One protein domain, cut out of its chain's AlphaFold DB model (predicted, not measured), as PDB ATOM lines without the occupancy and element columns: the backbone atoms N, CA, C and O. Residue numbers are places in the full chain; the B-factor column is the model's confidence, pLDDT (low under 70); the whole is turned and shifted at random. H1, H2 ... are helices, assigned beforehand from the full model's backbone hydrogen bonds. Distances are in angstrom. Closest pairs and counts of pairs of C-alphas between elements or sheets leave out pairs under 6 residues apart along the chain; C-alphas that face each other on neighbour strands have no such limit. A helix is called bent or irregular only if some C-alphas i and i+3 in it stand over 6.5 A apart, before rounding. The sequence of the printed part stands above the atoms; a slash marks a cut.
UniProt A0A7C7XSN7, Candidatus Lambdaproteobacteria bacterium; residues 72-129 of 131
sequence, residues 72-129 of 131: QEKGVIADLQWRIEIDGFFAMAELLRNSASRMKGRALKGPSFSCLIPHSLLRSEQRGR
ATOM      1  N   GLN A  72     -27.638 -44.261  13.576       98.50
ATOM      2  CA  GLN A  72     -29.080 -44.135  13.384       98.50
ATOM      3  C   GLN A  72     -29.688 -43.115  14.352       98.50
ATOM      4  O   GLN A  72     -30.415 -42.229  13.911       98.50
ATOM      5  N   GLU A  73     -29.363 -43.200  15.646       97.94
ATOM      6  CA  GLU A  73     -29.831 -42.237  16.655       97.94
ATOM      7  C   GLU A  73     -29.366 -40.822  16.329       97.94
ATOM      8  O   GLU A  73     -30.183 -39.904  16.280       97.94
ATOM      9  N   LYS A  74     -28.074 -40.660  16.017       97.75
ATOM     10  CA  LYS A  74     -27.490 -39.371  15.630       97.75
ATOM     11  C   LYS A  74     -28.212 -38.761  14.431       97.75
ATOM     12  O   LYS A  74     -28.538 -37.578  14.442       97.75
ATOM     13  N   GLY A  75     -28.496 -39.574  13.411       98.06
ATOM     14  CA  GLY A  75     -29.226 -39.138  12.221       98.06
ATOM     15  C   GLY A  75     -30.655 -38.685  12.530       98.06
ATOM     16  O   GLY A  75     -31.067 -37.621  12.074       98.06
ATOM     17  N   VAL A  76     -31.394 -39.456  13.332       98.44
ATOM     18  CA  VAL A  76     -32.774 -39.116  13.725       98.44
ATOM     19  C   VAL A  76     -32.810 -37.843  14.571       98.44
ATOM     20  O   VAL A  76     -33.631 -36.965  14.316       98.44
ATOM     21  N   ILE A  77     -31.910 -37.716  15.549       97.69
ATOM     22  CA  ILE A  77     -31.833 -36.536  16.417       97.69
ATOM     23  C   ILE A  77     -31.489 -35.292  15.594       97.69
ATOM     24  O   ILE A  77     -32.147 -34.266  15.748       97.69
ATOM     25  N   ALA A  78     -30.519 -35.388  14.683       97.00
ATOM     26  CA  ALA A  78     -30.134 -34.271  13.826       97.00
ATOM     27  C   ALA A  78     -31.265 -33.832  12.878       97.00
ATOM     28  O   ALA A  78     -31.502 -32.630  12.740       97.00
ATOM     29  N   ASP A  79     -31.988 -34.771  12.252       97.62
ATOM     30  CA  ASP A  79     -33.132 -34.444  11.385       97.62
ATOM     31  C   ASP A  79     -34.248 -33.748  12.175       97.62
ATOM     32  O   ASP A  79     -34.732 -32.687  11.774       97.62
ATOM     33  N   LEU A  80     -34.599 -34.283  13.351       96.50
ATOM     34  CA  LEU A  80     -35.608 -33.681  14.221       96.50
ATOM     35  C   LEU A  80     -35.184 -32.303  14.731       96.50
ATOM     36  O   LEU A  80     -35.993 -31.375  14.706       96.50
ATOM     37  N   GLN A  81     -33.929 -32.140  15.151       95.44
ATOM     38  CA  GLN A  81     -33.397 -30.844  15.562       95.44
ATOM     39  C   GLN A  81     -33.547 -29.824  14.430       95.44
ATOM     40  O   GLN A  81     -34.079 -28.734  14.647       95.44
ATOM     41  N   TRP A  82     -33.133 -30.183  13.213       94.81
ATOM     42  CA  TRP A  82     -33.229 -29.298  12.057       94.81
ATOM     43  C   TRP A  82     -34.681 -28.909  11.748       94.81
ATOM     44  O   TRP A  82     -34.965 -27.729  11.531       94.81
ATOM     45  N   ARG A  83     -35.617 -29.871  11.797       94.25
ATOM     46  CA  ARG A  83     -37.064 -29.631  11.633       94.25
ATOM     47  C   ARG A  83     -37.597 -28.650  12.674       94.25
ATOM     48  O   ARG A  83     -38.263 -27.682  12.322       94.25
ATOM     49  N   ILE A  84     -37.284 -28.878  13.949       93.25
ATOM     50  CA  ILE A  84     -37.731 -28.023  15.057       93.25
ATOM     51  C   ILE A  84     -37.188 -26.601  14.892       93.25
ATOM     52  O   ILE A  84     -37.921 -25.628  15.092       93.25
ATOM     53  N   GLU A  85     -35.923 -26.458  14.499       91.50
ATOM     54  CA  GLU A  85     -35.318 -25.150  14.273       91.50
ATOM     55  C   GLU A  85     -35.988 -24.415  13.102       91.50
ATOM     56  O   GLU A  85     -36.404 -23.265  13.260       91.50
ATOM     57  N   ILE A  86     -36.122 -25.059  11.938       88.88
ATOM     58  CA  ILE A  86     -36.603 -24.398  10.717       88.88
ATOM     59  C   ILE A  86     -38.113 -24.152  10.712       88.88
ATOM     60  O   ILE A  86     -38.554 -23.057  10.347       88.88
ATOM     61  N   ASP A  87     -38.897 -25.137  11.140       86.81
ATOM     62  CA  ASP A  87     -40.356 -25.086  11.070       86.81
ATOM     63  C   ASP A  87     -40.968 -24.520  12.354       86.81
ATOM     64  O   ASP A  87     -42.039 -23.922  12.305       86.81
ATOM     65  N   GLY A  88     -40.274 -24.634  13.492       88.38
ATOM     66  CA  GLY A  88     -40.711 -24.066  14.765       88.38
ATOM     67  C   GLY A  88     -40.041 -22.742  15.089       88.38
ATOM     68  O   GLY A  88     -40.670 -21.684  15.029       88.38
ATOM     69  N   PHE A  89     -38.758 -22.781  15.451       87.38
ATOM     70  CA  PHE A  89     -38.074 -21.604  15.989       87.38
ATOM     71  C   PHE A  89     -38.024 -20.446  14.985       87.38
ATOM     72  O   PHE A  89     -38.399 -19.320  15.319       87.38
ATOM     73  N   PHE A  90     -37.603 -20.705  13.744       83.75
ATOM     74  CA  PHE A  90     -37.515 -19.661  12.725       83.75
ATOM     75  C   PHE A  90     -38.887 -19.141  12.294       83.75
ATOM     76  O   PHE A  90     -39.023 -17.933  12.106       83.75
ATOM     77  N   ALA A  91     -39.909 -19.997  12.213       83.38
ATOM     78  CA  ALA A  91     -41.276 -19.561  11.925       83.38
ATOM     79  C   ALA A  91     -41.818 -18.620  13.013       83.38
ATOM     80  O   ALA A  91     -42.347 -17.549  12.709       83.38
ATOM     81  N   MET A  92     -41.615 -18.969  14.286       84.38
ATOM     82  CA  MET A  92     -42.014 -18.123  15.412       84.38
ATOM     83  C   MET A  92     -41.214 -16.820  15.467       84.38
ATOM     84  O   MET A  92     -41.777 -15.753  15.718       84.38
ATOM     85  N   ALA A  93     -39.910 -16.874  15.190       85.06
ATOM     86  CA  ALA A  93     -39.075 -15.682  15.112       85.06
ATOM     87  C   ALA A  93     -39.526 -14.746  13.980       85.06
ATOM     88  O   ALA A  93     -39.528 -13.526  14.158       85.06
ATOM     89  N   GLU A  94     -39.917 -15.295  12.830       81.62
ATOM     90  CA  GLU A  94     -40.467 -14.542  11.703       81.62
ATOM     91  C   GLU A  94     -41.796 -13.880  12.084       81.62
ATOM     92  O   GLU A  94     -41.945 -12.668  11.912       81.62
ATOM     93  N   LEU A  95     -42.718 -14.633  12.694       82.62
ATOM     94  CA  LEU A  95     -43.993 -14.106  13.180       82.62
ATOM     95  C   LEU A  95     -43.778 -12.953  14.167       82.62
ATOM     96  O   LEU A  95     -44.378 -11.888  14.016       82.62
ATOM     97  N   LEU A  96     -42.890 -13.124  15.150       83.75
ATOM     98  CA  LEU A  96     -42.573 -12.087  16.132       83.75
ATOM     99  C   LEU A  96     -42.008 -10.828  15.463       83.75
ATOM    100  O   LEU A  96     -42.443  -9.718  15.766       83.75
ATOM    101  N   ARG A  97     -41.046 -10.985  14.543       78.19
ATOM    102  CA  ARG A  97     -40.426  -9.862  13.813       78.19
ATOM    103  C   ARG A  97     -41.439  -9.073  13.002       78.19
ATOM    104  O   ARG A  97     -41.333  -7.854  12.902       78.19
ATOM    105  N   ASN A  98     -42.396  -9.783  12.431       78.44
ATOM    106  CA  ASN A  98     -43.385  -9.223  11.541       78.44
ATOM    107  C   ASN A  98     -44.575  -8.587  12.289       78.44
ATOM    108  O   ASN A  98     -45.133  -7.600  11.819       78.44
ATOM    109  N   SER A  99     -44.948  -9.116  13.458       76.81
ATOM    110  CA  SER A  99     -46.125  -8.670  14.222       76.81
ATOM    111  C   SER A  99     -45.810  -7.642  15.316       76.81
ATOM    112  O   SER A  99     -46.622  -6.756  15.589       76.81
ATOM    113  N   ALA A 100     -44.634  -7.711  15.948       80.88
ATOM    114  CA  ALA A 100     -44.312  -6.843  17.075       80.88
ATOM    115  C   ALA A 100     -43.925  -5.428  16.616       80.88
ATOM    116  O   ALA A 100     -42.964  -5.225  15.871       80.88
ATOM    117  N   SER A 101     -44.598  -4.408  17.158       74.00
ATOM    118  CA  SER A 101     -44.309  -2.993  16.865       74.00
ATOM    119  C   SER A 101     -42.853  -2.599  17.158       74.00
ATOM    120  O   SER A 101     -42.263  -1.818  16.412       74.00
ATOM    121  N   ARG A 102     -42.246  -3.198  18.192       74.38
ATOM    122  CA  ARG A 102     -40.840  -3.011  18.598       74.38
ATOM    123  C   ARG A 102     -39.823  -3.604  17.605       74.38
ATOM    124  O   ARG A 102     -38.640  -3.277  17.690       74.38
ATOM    125  N   MET A 103     -40.270  -4.439  16.665       73.06
ATOM    126  CA  MET A 103     -39.429  -5.121  15.674       73.06
ATOM    127  C   MET A 103     -39.518  -4.522  14.263       73.06
ATOM    128  O   MET A 103     -38.848  -5.006  13.349       73.06
ATOM    129  N   LYS A 104     -40.270  -3.429  14.074       73.56
ATOM    130  CA  LYS A 104     -40.338  -2.721  12.786       73.56
ATOM    131  C   LYS A 104     -38.936  -2.353  12.277       73.56
ATOM    132  O   LYS A 104     -38.130  -1.784  13.012       73.56
ATOM    133  N   GLY A 105     -38.660  -2.685  11.013       66.69
ATOM    134  CA  GLY A 105     -37.365  -2.441  10.362       66.69
ATOM    135  C   GLY A 105     -36.237  -3.397  10.774       66.69
ATOM    136  O   GLY A 105     -35.074  -3.092  10.521       66.69
ATOM    137  N   ARG A 106     -36.552  -4.526  11.432       65.19
ATOM    138  CA  ARG A 106     -35.575  -5.531  11.898       65.19
ATOM    139  C   ARG A 106     -35.853  -6.915  11.309       65.19
ATOM    140  O   ARG A 106     -36.055  -7.889  12.042       65.19
ATOM    141  N   ALA A 107     -35.876  -7.014   9.980       60.31
ATOM    142  CA  ALA A 107     -36.168  -8.282   9.310       60.31
ATOM    143  C   ALA A 107     -35.071  -9.341   9.524       60.31
ATOM    144  O   ALA A 107     -35.391 -10.515   9.693       60.31
ATOM    145  N   LEU A 108     -33.798  -8.940   9.626       61.31
ATOM    146  CA  LEU A 108     -32.657  -9.851   9.805       61.31
ATOM    147  C   LEU A 108     -31.950  -9.686  11.161       61.31
ATOM    148  O   LEU A 108     -32.260  -8.787  11.944       61.31
ATOM    149  N   LYS A 109     -31.080 -10.645  11.501       59.59
ATOM    150  CA  LYS A 109     -30.136 -10.545  12.631       59.59
ATOM    151  C   LYS A 109     -28.929  -9.704  12.184       59.59
ATOM    152  O   LYS A 109     -28.598  -9.731  11.003       59.59
ATOM    153  N   GLY A 110     -28.292  -8.991  13.111       60.09
ATOM    154  CA  GLY A 110     -27.142  -8.129  12.819       60.09
ATOM    155  C   GLY A 110     -27.445  -6.624  12.881       60.09
ATOM    156  O   GLY A 110     -28.568  -6.226  13.202       60.09
ATOM    157  N   PRO A 111     -26.437  -5.778  12.607       51.62
ATOM    158  CA  PRO A 111     -26.516  -4.328  12.798       51.62
ATOM    159  C   PRO A 111     -27.288  -3.599  11.684       51.62
ATOM    160  O   PRO A 111     -27.631  -2.427  11.840       51.62
ATOM    161  N   SER A 112     -27.567  -4.263  10.558       54.59
ATOM    162  CA  SER A 112     -28.242  -3.662   9.408       54.59
ATOM    163  C   SER A 112     -29.770  -3.713   9.533       54.59
ATOM    164  O   SER A 112     -30.381  -4.760   9.748       54.59
ATOM    165  N   PHE A 113     -30.410  -2.553   9.360       48.72
ATOM    166  CA  PHE A 113     -31.866  -2.423   9.328       48.72
ATOM    167  C   PHE A 113     -32.388  -2.803   7.942       48.72
ATOM    168  O   PHE A 113     -32.317  -2.014   7.000       48.72
ATOM    169  N   SER A 114     -32.911  -4.017   7.798       50.88
ATOM    170  CA  SER A 114     -33.639  -4.427   6.598       50.88
ATOM    171  C   SER A 114     -35.145  -4.219   6.773       50.88
ATOM    172  O   SER A 114     -35.740  -4.572   7.797       50.88
ATOM    173  N   CYS A 115     -35.764  -3.616   5.753       47.09
ATOM    174  CA  CYS A 115     -37.212  -3.459   5.652       47.09
ATOM    175  C   CYS A 115     -37.899  -4.835   5.696       47.09
ATOM    176  O   CYS A 115     -37.467  -5.769   5.019       47.09
ATOM    177  N   LEU A 116     -38.963  -4.959   6.494       55.94
ATOM    178  CA  LEU A 116     -39.816  -6.150   6.523       55.94
ATOM    179  C   LEU A 116     -40.657  -6.173   5.236       55.94
ATOM    180  O   LEU A 116     -41.356  -5.203   4.942       55.94
ATOM    181  N   ILE A 117     -40.593  -7.255   4.460       57.62
ATOM    182  CA  ILE A 117     -41.354  -7.387   3.208       57.62
ATOM    183  C   ILE A 117     -42.798  -7.799   3.550       57.62
ATOM    184  O   ILE A 117     -42.981  -8.818   4.205       57.62
ATOM    185  N   PRO A 118     -43.850  -7.108   3.073       53.53
ATOM    186  CA  PRO A 118     -45.240  -7.393   3.464       53.53
ATOM    187  C   PRO A 118     -45.708  -8.849   3.268       53.53
ATOM    188  O   PRO A 118     -46.578  -9.317   3.993       53.53
ATOM    189  N   HIS A 119     -45.126  -9.591   2.322       54.66
ATOM    190  CA  HIS A 119     -45.491 -10.984   2.040       54.66
ATOM    191  C   HIS A 119     -44.963 -11.995   3.086       54.66
ATOM    192  O   HIS A 119     -45.514 -13.090   3.206       54.66
ATOM    193  N   SER A 120     -43.921 -11.670   3.866       57.28
ATOM    194  CA  SER A 120     -43.389 -12.583   4.898       57.28
ATOM    195  C   SER A 120     -44.357 -12.770   6.074       57.28
ATOM    196  O   SER A 120     -44.421 -13.852   6.651       57.28
ATOM    197  N   LEU A 121     -45.187 -11.759   6.365       57.44
ATOM    198  CA  LEU A 121     -46.247 -11.811   7.381       57.44
ATOM    199  C   LEU A 121     -47.190 -13.002   7.171       57.44
ATOM    200  O   LEU A 121     -47.291 -13.869   8.039       57.44
ATOM    201  N   LEU A 122     -47.808 -13.083   5.989       53.28
ATOM    202  CA  LEU A 122     -48.803 -14.108   5.649       53.28
ATOM    203  C   LEU A 122     -48.221 -15.528   5.703       53.28
ATOM    204  O   LEU A 122     -48.890 -16.466   6.133       53.28
ATOM    205  N   ARG A 123     -46.956 -15.692   5.299       56.66
ATOM    206  CA  ARG A 123     -46.256 -16.983   5.351       56.66
ATOM    207  C   ARG A 123     -45.939 -17.407   6.788       56.66
ATOM    208  O   ARG A 123     -46.075 -18.586   7.114       56.66
ATOM    209  N   SER A 124     -45.534 -16.464   7.641       58.88
ATOM    210  CA  SER A 124     -45.211 -16.743   9.044       58.88
ATOM    211  C   SER A 124     -46.438 -17.123   9.878       58.88
ATOM    212  O   SER A 124     -46.348 -18.019  10.711       58.88
ATOM    213  N   GLU A 125     -47.607 -16.536   9.600       59.19
ATOM    214  CA  GLU A 125     -48.864 -16.899  10.271       59.19
ATOM    215  C   GLU A 125     -49.343 -18.316   9.927       59.19
ATOM    216  O   GLU A 125     -49.874 -19.011  10.793       59.19
ATOM    217  N   GLN A 126     -49.127 -18.775   8.688       59.66
ATOM    218  CA  GLN A 126     -49.467 -20.147   8.291       59.66
ATOM    219  C   GLN A 126     -48.566 -21.195   8.954       59.66
ATOM    220  O   GLN A 126     -49.036 -22.290   9.239       59.66
ATOM    221  N   ARG A 127     -47.292 -20.871   9.214       59.62
ATOM    222  CA  ARG A 127     -46.334 -21.779   9.873       59.62
ATOM    223  C   ARG A 127     -46.411 -21.744  11.400       59.62
ATOM    224  O   ARG A 127     -46.215 -22.770  12.031       59.62
ATOM    225  N   GLY A 128     -46.710 -20.586  11.993       54.75
ATOM    226  CA  GLY A 128     -46.850 -20.437  13.448       54.75
ATOM    227  C   GLY A 128     -48.103 -21.107  14.029       54.75
ATOM    228  O   GLY A 128     -48.198 -21.291  15.240       54.75
ATOM    229  N   ARG A 129     -49.065 -21.490  13.181       50.91
ATOM    230  CA  ARG A 129     -50.179 -22.368  13.554       50.91
ATOM    231  C   ARG A 129     -49.713 -23.823  13.480       50.91
ATOM    232  O   ARG A 129     -49.869 -24.473  12.452       50.91
TER     233      ARG A 129
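Overview. This is residues 72 to 129 of the 131 residues of a protein of Candidatus Lambdaproteobacteria bacterium (UniProt A0A7C7XSN7). One long helix, H1, makes the length of the domain; its residues 72 to 86 stick out as a free arm, and against its residues 87 to 99 the shorter helix H2 folds back at a steep angle. Between the two helices the chain swings out in a long loop, residues 100 to 117, which reaches away on the side of H1 opposite H2. The printed part has 58 residues with two named helices, H1 then H2, and no named strand; its class is all helix. The whole is loose, with a radius of gyration of the C-alphas of 13.9 A, and elongated, spanning 43 by 27 by 16 A.

Along the chain. Find C-alpha 72 at (-29.080, -44.135, 13.384); from there H1 runs through residues 72 to 99, 39.4 A long, to C-alpha 99 at (-46.125, -8.670, 14.222). H1 is neither bent nor irregular, but only just: C-alphas 87 and 90 are 6.3 A apart. Go on past the loop to Pro 118, where H2 begins; it covers residues 118 to 128, 16.5 A, and ends with C-alpha 128 at (-46.850, -20.437, 13.448).

Arrangement. Look at Leu 95 and Ser 124, whose C-alphas, 5.1 A apart, are the closest of H1 and H2. The two helices touch, H1 with residues 87 to 99 alone. They run opposite ways at a steep tilt of 47 degrees. O i to N i+4 pairs are within hydrogen-bond range in 22 of 24 cases in H1 and 5 of 7 in H2.

Size, cuts and confidence. The C-alphas of Gln 72 and Ser 101, 44.0 A apart, are the two farthest apart. Without residues 72 to 86, which stand free, the body spans 29 by 19 by 15 A. The link from H1 to H2, 18 residues, is long, and the printed part has no cut. Read the B-factor column for the model's confidence: the mean pLDDT of the printed part is 74.3, and residues 105 to 129 are under 70.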